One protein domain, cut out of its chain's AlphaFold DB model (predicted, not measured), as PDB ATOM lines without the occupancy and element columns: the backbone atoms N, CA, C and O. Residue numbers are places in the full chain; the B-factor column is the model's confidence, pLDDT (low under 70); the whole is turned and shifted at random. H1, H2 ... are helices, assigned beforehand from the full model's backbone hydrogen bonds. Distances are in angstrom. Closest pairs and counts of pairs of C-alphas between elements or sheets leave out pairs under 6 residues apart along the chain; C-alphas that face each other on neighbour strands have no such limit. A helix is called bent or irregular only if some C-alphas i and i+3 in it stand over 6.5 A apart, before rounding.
ATOM      1  N   LEU A 251     -52.454  47.170  39.762       82.38
ATOM      2  CA  LEU A 251     -51.978  47.674  38.459       82.38
ATOM      3  C   LEU A 251     -53.078  47.808  37.385       82.38
ATOM      4  O   LEU A 251     -53.064  48.760  36.623       82.38
ATOM      5  N   GLU A 252     -54.050  46.892  37.356       75.50
ATOM      6  CA  GLU A 252     -55.162  46.877  36.387       75.50
ATOM      7  C   GLU A 252     -56.110  48.083  36.513       75.50
ATOM      8  O   GLU A 252     -56.749  48.466  35.539       75.50
ATOM      9  N   ASN A 253     -56.173  48.699  37.697       75.31
ATOM     10  CA  ASN A 253     -57.071  49.812  38.012       75.31
ATOM     11  C   ASN A 253     -56.342  51.164  38.084       75.31
ATOM     12  O   ASN A 253     -56.939  52.165  38.478       75.31
ATOM     13  N   LYS A 254     -55.040  51.203  37.772       77.62
ATOM     14  CA  LYS A 254     -54.206  52.409  37.847       77.62
ATOM     15  C   LYS A 254     -53.917  52.953  36.450       77.62
ATOM     16  O   LYS A 254     -53.749  52.193  35.501       77.62
ATOM     17  N   HIS A 255     -53.816  54.278  36.334       78.81
ATOM     18  CA  HIS A 255     -53.369  54.912  35.095       78.81
ATOM     19  C   HIS A 255     -51.906  54.564  34.812       78.81
ATOM     20  O   HIS A 255     -51.029  54.815  35.639       78.81
ATOM     21  N   ASP A 256     -51.661  54.024  33.620       82.19
ATOM     22  CA  ASP A 256     -50.357  53.532  33.170       82.19
ATOM     23  C   ASP A 256     -49.245  54.589  33.286       82.19
ATOM     24  O   ASP A 256     -48.173  54.327  33.829       82.19
ATOM     25  N   SER A 257     -49.553  55.825  32.878       84.19
ATOM     26  CA  SER A 257     -48.636  56.966  32.941       84.19
ATOM     27  C   SER A 257     -48.219  57.328  34.368       84.19
ATOM     28  O   SER A 257     -47.050  57.619  34.601       84.19
ATOM     29  N   LEU A 258     -49.141  57.262  35.334       86.44
ATOM     30  CA  LEU A 258     -48.850  57.566  36.738       86.44
ATOM     31  C   LEU A 258     -47.934  56.502  37.356       86.44
ATOM     32  O   LEU A 258     -47.017  56.831  38.105       86.44
ATOM     33  N   VAL A 259     -48.163  55.226  37.034       88.38
ATOM     34  CA  VAL A 259     -47.303  54.129  37.505       88.38
ATOM     35  C   VAL A 259     -45.911  54.240  36.884       88.38
ATOM     36  O   VAL A 259     -44.919  54.067  37.592       88.38
ATOM     37  N   ALA A 260     -45.822  54.582  35.595       88.81
ATOM     38  CA  ALA A 260     -44.555  54.849  34.917       88.81
ATOM     39  C   ALA A 260     -43.789  56.010  35.555       88.81
ATOM     40  O   ALA A 260     -42.606  55.861  35.851       88.81
ATOM     41  N   GLU A 261     -44.454  57.126  35.848       89.75
ATOM     42  CA  GLU A 261     -43.823  58.267  36.508       89.75
ATOM     43  C   GLU A 261     -43.279  57.894  37.896       89.75
ATOM     44  O   GLU A 261     -42.105  58.125  38.186       89.75
ATOM     45  N   GLN A 262     -44.097  57.256  38.742       90.75
ATOM     46  CA  GLN A 262     -43.696  56.854  40.096       90.75
ATOM     47  C   GLN A 262     -42.545  55.844  40.093       90.75
ATOM     48  O   GLN A 262     -41.619  55.944  40.902       90.75
ATOM     49  N   PHE A 263     -42.591  54.869  39.185       93.38
ATOM     50  CA  PHE A 263     -41.543  53.865  39.059       93.38
ATOM     51  C   PHE A 263     -40.244  54.471  38.514       93.38
ATOM     52  O   PHE A 263     -39.173  54.183  39.045       93.38
ATOM     53  N   GLY A 264     -40.330  55.369  37.526       91.88
ATOM     54  CA  GLY A 264     -39.183  56.119  37.014       91.88
ATOM     55  C   GLY A 264     -38.517  56.972  38.096       91.88
ATOM     56  O   GLY A 264     -37.303  56.898  38.277       91.88
ATOM     57  N   GLN A 265     -39.308  57.698  38.895       91.62
ATOM     58  CA  GLN A 265     -38.796  58.469  40.035       91.62
ATOM     59  C   GLN A 265     -38.064  57.577  41.046       91.62
ATOM     60  O   GLN A 265     -36.974  57.931  41.495       91.62
ATOM     61  N   LEU A 266     -38.612  56.399  41.361       92.81
ATOM     62  CA  LEU A 266     -37.964  55.452  42.267       92.81
ATOM     63  C   LEU A 266     -36.643  54.916  41.699       92.81
ATOM     64  O   LEU A 266     -35.661  54.804  42.430       92.81
ATOM     65  N   LEU A 267     -36.593  54.606  40.401       92.88
ATOM     66  CA  LEU A 267     -35.358  54.174  39.745       92.88
ATOM     67  C   LEU A 267     -34.289  55.268  39.777       92.88
ATOM     68  O   LEU A 267     -33.123  54.965  40.025       92.88
ATOM     69  N   ASP A 268     -34.675  56.528  39.594       91.69
ATOM     70  CA  ASP A 268     -33.758  57.662  39.708       91.69
ATOM     71  C   ASP A 268     -33.288  57.885  41.158       91.69
ATOM     72  O   ASP A 268     -32.133  58.236  41.394       91.69
ATOM     73  N   GLU A 269     -34.139  57.647  42.158       92.00
ATOM     74  CA  GLU A 269     -33.743  57.669  43.573       92.00
ATOM     75  C   GLU A 269     -32.732  56.552  43.901       92.00
ATOM     76  O   GLU A 269     -31.736  56.759  44.613       92.00
ATOM     77  N   MET A 270     -32.970  55.351  43.370       91.62
ATOM     78  CA  MET A 270     -32.137  54.170  43.598       91.62
ATOM     79  C   MET A 270     -30.797  54.274  42.870       91.62
ATOM     80  O   MET A 270     -29.743  54.129  43.500       91.62
ATOM     81  N   PHE A 271     -30.822  54.572  41.575       93.00
ATOM     82  CA  PHE A 271     -29.687  54.416  40.664       93.00
ATOM     83  C   PHE A 271     -29.234  55.722  40.011       93.00
ATOM     84  O   PHE A 271     -28.159  55.748  39.423       93.00
ATOM     85  N   GLY A 272     -29.987  56.816  40.142       90.00
ATOM     86  CA  GLY A 272     -29.659  58.082  39.489       90.00
ATOM     87  C   GLY A 272     -29.553  57.925  37.977       90.00
ATOM     88  O   GLY A 272     -30.404  57.290  37.358       90.00
ATOM     89  N   ASN A 273     -28.483  58.471  37.400       86.56
ATOM     90  CA  ASN A 273     -28.230  58.437  35.955       86.56
ATOM     91  C   ASN A 273     -27.420  57.197  35.511       86.56
ATOM     92  O   ASN A 273     -26.789  57.214  34.460       86.56
ATOM     93  N   GLU A 274     -27.368  56.146  36.334       88.69
ATOM     94  CA  GLU A 274     -26.557  54.953  36.075       88.69
ATOM     95  C   GLU A 274     -27.363  53.871  35.337       88.69
ATOM     96  O   GLU A 274     -27.859  52.916  35.948       88.69
ATOM     97  N   ASP A 275     -27.467  53.977  34.011       89.88
ATOM     98  CA  ASP A 275     -28.261  53.040  33.194       89.88
ATOM     99  C   ASP A 275     -27.779  51.595  33.319       89.88
ATOM    100  O   ASP A 275     -28.575  50.658  33.339       89.88
ATOM    101  N   VAL A 276     -26.471  51.392  33.504       90.19
ATOM    102  CA  VAL A 276     -25.885  50.065  33.745       90.19
ATOM    103  C   VAL A 276     -26.433  49.437  35.032       90.19
ATOM    104  O   VAL A 276     -26.671  48.229  35.078       90.19
ATOM    105  N   LEU A 277     -26.655  50.233  36.084       90.00
ATOM    106  CA  LEU A 277     -27.240  49.742  37.332       90.00
ATOM    107  C   LEU A 277     -28.740  49.473  37.174       90.00
ATOM    108  O   LEU A 277     -29.215  48.437  37.644       90.00
ATOM    109  N   LYS A 278     -29.464  50.344  36.458       92.88
ATOM    110  CA  LYS A 278     -30.886  50.136  36.131       92.88
ATOM    111  C   LYS A 278     -31.093  48.850  35.322       92.88
ATOM    112  O   LYS A 278     -31.968  48.052  35.650       92.88
ATOM    113  N   LEU A 279     -30.248  48.595  34.322       92.69
ATOM    114  CA  LEU A 279     -30.269  47.367  33.522       92.69
ATOM    115  C   LEU A 279     -30.066  46.113  34.380       92.69
ATOM    116  O   LEU A 279     -30.878  45.191  34.305       92.69
ATOM    117  N   LYS A 280     -29.051  46.103  35.255       92.19
ATOM    118  CA  LYS A 280     -28.817  44.989  36.191       92.19
ATOM    119  C   LYS A 280     -30.004  44.757  37.125       92.19
ATOM    120  O   LYS A 280     -30.367  43.612  37.387       92.19
ATOM    121  N   PHE A 281     -30.622  45.830  37.612       92.81
ATOM    122  CA  PHE A 281     -31.827  45.735  38.431       92.81
ATOM    123  C   PHE A 281     -32.984  45.082  37.666       92.81
ATOM    124  O   PHE A 281     -33.634  44.180  38.197       92.81
ATOM    125  N   PHE A 282     -33.220  45.472  36.409       93.25
ATOM    126  CA  PHE A 282     -34.249  44.844  35.578       93.25
ATOM    127  C   PHE A 282     -33.977  43.356  35.340       93.25
ATOM    128  O   PHE A 282     -34.887  42.541  35.482       93.25
ATOM    129  N   GLU A 283     -32.733  42.976  35.045       92.25
ATOM    130  CA  GLU A 283     -32.348  41.568  34.891       92.25
ATOM    131  C   GLU A 283     -32.643  40.751  36.157       92.25
ATOM    132  O   GLU A 283     -33.250  39.679  36.084       92.25
ATOM    133  N   GLN A 284     -32.273  41.272  37.329       91.06
ATOM    134  CA  GLN A 284     -32.565  40.631  38.613       91.06
ATOM    135  C   GLN A 284     -34.072  40.520  38.859       91.06
ATOM    136  O   GLN A 284     -34.561  39.454  39.241       91.06
ATOM    137  N   MET A 285     -34.825  41.587  38.580       90.69
ATOM    138  CA  MET A 285     -36.280  41.614  38.721       90.69
ATOM    139  C   MET A 285     -36.959  40.551  37.847       90.69
ATOM    140  O   MET A 285     -37.833  39.819  38.315       90.69
ATOM    141  N   PHE A 286     -36.571  40.434  36.575       92.19
ATOM    142  CA  PHE A 286     -37.206  39.493  35.649       92.19
ATOM    143  C   PHE A 286     -36.979  38.033  36.046       92.19
ATOM    144  O   PHE A 286     -37.871  37.200  35.860       92.19
ATOM    145  N   ASN A 287     -35.835  37.744  36.661       90.25
ATOM    146  CA  ASN A 287     -35.482  36.410  37.134       90.25
ATOM    147  C   ASN A 287     -36.035  36.092  38.537       90.25
ATOM    148  O   ASN A 287     -35.995  34.937  38.967       90.25
ATOM    149  N   HIS A 288     -36.587  37.076  39.254       88.81
ATOM    150  CA  HIS A 288     -37.090  36.876  40.610       88.81
ATOM    151  C   HIS A 288     -38.430  36.121  40.620       88.81
ATOM    152  O   HIS A 288     -39.397  36.514  39.962       88.81
ATOM    153  N   LYS A 289     -38.507  35.034  41.398       87.50
ATOM    154  CA  LYS A 289     -39.680  34.138  41.432       87.50
ATOM    155  C   LYS A 289     -40.907  34.761  42.100       87.50
ATOM    156  O   LYS A 289     -42.023  34.487  41.687       87.50
ATOM    157  N   GLU A 290     -40.703  35.610  43.105       86.38
ATOM    158  CA  GLU A 290     -41.810  36.233  43.851       86.38
ATOM    159  C   GLU A 290     -42.460  37.420  43.126       86.38
ATOM    160  O   GLU A 290     -43.470  37.946  43.590       86.38
ATOM    161  N   ILE A 291     -41.882  37.883  42.011       86.81
ATOM    162  CA  ILE A 291     -42.430  39.019  41.268       86.81
ATOM    163  C   ILE A 291     -43.493  38.499  40.293       86.81
ATOM    164  O   ILE A 291     -43.169  37.654  39.454       86.81
ATOM    165  N   PRO A 292     -44.743  39.000  40.347       89.56
ATOM    166  CA  PRO A 292     -45.802  38.554  39.450       89.56
ATOM    167  C   PRO A 292     -45.445  38.750  37.971       89.56
ATOM    168  O   PRO A 292     -44.964  39.814  37.575       89.56
ATOM    169  N   GLU A 293     -45.767  37.769  37.122       89.25
ATOM    170  CA  GLU A 293     -45.493  37.839  35.676       89.25
ATOM    171  C   GLU A 293     -46.139  39.057  35.001       89.25
ATOM    172  O   GLU A 293     -45.562  39.648  34.086       89.25
ATOM    173  N   LYS A 294     -47.293  39.512  35.504       88.62
ATOM    174  CA  LYS A 294     -47.936  40.745  35.029       88.62
ATOM    175  C   LYS A 294     -47.064  41.985  35.238       88.62
ATOM    176  O   LYS A 294     -46.930  42.794  34.324       88.62
ATOM    177  N   THR A 295     -46.414  42.094  36.398       89.44
ATOM    178  CA  THR A 295     -45.479  43.181  36.710       89.44
ATOM    179  C   THR A 295     -44.265  43.109  35.794       89.44
ATOM    180  O   THR A 295     -43.900  44.109  35.185       89.44
ATOM    181  N   LYS A 296     -43.683  41.917  35.609       91.94
ATOM    182  CA  LYS A 296     -42.538  41.734  34.703       91.94
ATOM    183  C   LYS A 296     -42.872  42.140  33.268       91.94
ATOM    184  O   LYS A 296     -42.081  42.827  32.627       91.94
ATOM    185  N   LYS A 297     -44.043  41.737  32.761       90.62
ATOM    186  CA  LYS A 297     -44.504  42.085  31.411       90.62
ATOM    187  C   LYS A 297     -44.668  43.597  31.247       90.62
ATOM    188  O   LYS A 297     -44.173  44.143  30.265       90.62
ATOM    189  N   TRP A 298     -45.295  44.255  32.220       92.25
ATOM    190  CA  TRP A 298     -45.472  45.707  32.226       92.25
ATOM    191  C   TRP A 298     -44.131  46.452  32.204       92.25
ATOM    192  O   TRP A 298     -43.929  47.355  31.394       92.25
ATOM    193  N   VAL A 299     -43.173  46.029  33.035       91.25
ATOM    194  CA  VAL A 299     -41.846  46.662  33.097       91.25
ATOM    195  C   VAL A 299     -41.087  46.470  31.786       91.25
ATOM    196  O   VAL A 299     -40.500  47.425  31.294       91.25
ATOM    197  N   LYS A 300     -41.144  45.283  31.161       91.25
ATOM    198  CA  LYS A 300     -40.533  45.042  29.838       91.25
ATOM    199  C   LYS A 300     -41.098  45.957  28.750       91.25
ATOM    200  O   LYS A 300     -40.349  46.402  27.887       91.25
ATOM    201  N   GLN A 301     -42.402  46.233  28.781       89.75
ATOM    202  CA  GLN A 301     -43.052  47.118  27.808       89.75
ATOM    203  C   GLN A 301     -42.612  48.578  27.977       89.75
ATOM    204  O   GLN A 301     -42.407  49.269  26.982       89.75
ATOM    205  N   ASN A 302     -42.407  49.013  29.221       87.81
ATOM    206  CA  ASN A 302     -42.069  50.395  29.562       87.81
ATOM    207  C   ASN A 302     -40.564  50.640  29.772       87.81
ATOM    208  O   ASN A 302     -40.157  51.770  30.015       87.81
ATOM    209  N   GLN A 303     -39.711  49.616  29.645       87.75
ATOM    210  CA  GLN A 303     -38.290  49.676  30.014       87.75
ATOM    211  C   GLN A 303     -37.524  50.822  29.337       87.75
ATOM    212  O   GLN A 303     -36.693  51.461  29.974       87.75
ATOM    213  N   LYS A 304     -37.827  51.102  28.062       86.19
ATOM    214  CA  LYS A 304     -37.186  52.171  27.277       86.19
ATOM    215  C   LYS A 304     -37.461  53.582  27.804       86.19
ATOM    216  O   LYS A 304     -36.800  54.507  27.369       86.19
ATOM    217  N   ILE A 305     -38.462  53.753  28.666       87.25
ATOM    218  CA  ILE A 305     -38.800  55.043  29.280       87.25
ATOM    219  C   ILE A 305     -37.854  55.336  30.458       87.25
ATOM    220  O   ILE A 305     -37.684  56.487  30.843       87.25
ATOM    221  N   PHE A 306     -37.256  54.296  31.047       86.56
ATOM    222  CA  PHE A 306     -36.496  54.391  32.297       86.56
ATOM    223  C   PHE A 306     -34.972  54.380  32.113       86.56
ATOM    224  O   PHE A 306     -34.252  54.604  33.094       86.56
ATOM    225  N   LEU A 307     -34.518  54.082  30.894       84.88
ATOM    226  CA  LEU A 307     -33.132  54.104  30.420       84.88
ATOM    227  C   LEU A 307     -32.965  55.330  29.520       84.88
ATOM    228  O   LEU A 307     -31.985  56.069  29.708       84.88
TER     229      LEU A 307
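Overview. This is residues 251 to 307 of the 307 residues of the protein "MerR regulatory family protein" of Francisella philomiragia (UniProt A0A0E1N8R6). Three helices make this domain: H2 and H3 run side by side in opposite directions with few contacts between them, and H1 lies across the end of that pair where H2 begins and H3 ends. Look for 57 printed residues with three named helices, in the order H1, H2, H3, and no named strand; the class is all helix. The whole is compact, with a radius of gyration of the C-alphas of 11.2 A, and spans 31 by 25 by 16 A.

Along the chain. Begin at Leu 251 and go on to C-alpha 256 at (-50.357, 53.532, 33.170), where H1 starts; it runs through residues 256 to 271, 22.0 A from first to last C-alpha. After a tight link of 3 residues, find H2 at residues 275 to 287, 18.6 A long. A second tight link, of 5 residues, leads to H3, residues 293 to 306, 19.1 A long, which ends at C-alpha 306, (-36.496, 54.391, 32.297). H3 is irregular: its C-alphas 301 and 304 are 7.8 A apart.

Arrangement. Start with H1, which only just touches H2, with 3 pairs of C-alphas within 8 A. Residues 267 to 271 of H1 alone touch H2, and residues 277 to 278 of H2 alone touch H1; the closest C-alphas, those of Phe 271 and Leu 277, are 6.2 A apart. The two helices run opposite ways at a steep tilt of 65 degrees. With residues 260 to 267, H1 touches residues 302 to 306 of H3; the closest C-alphas, those of Gly 264 and Phe 306, are 5.7 A apart. H1 and H3 are about perpendicular, only just, at 72 degrees. H2 and H3 are close but not clearly touching, with C-alphas of Phe 286 and Lys 296 closest at 5.9 A, and run opposite ways at a shallow tilt of 11 degrees. In H1 and H2 every O i to N i+4 pair is within hydrogen-bond range; in H3 it is 7 of 10.

Size, cuts and confidence. The two C-alphas farthest apart are those of Asn 253 and Val 276, at 31.5 A. The printed part has no cut, and residue 307 is the chain's last. The mean pLDDT of the printed part is 88.8, and no printed residue is under 70.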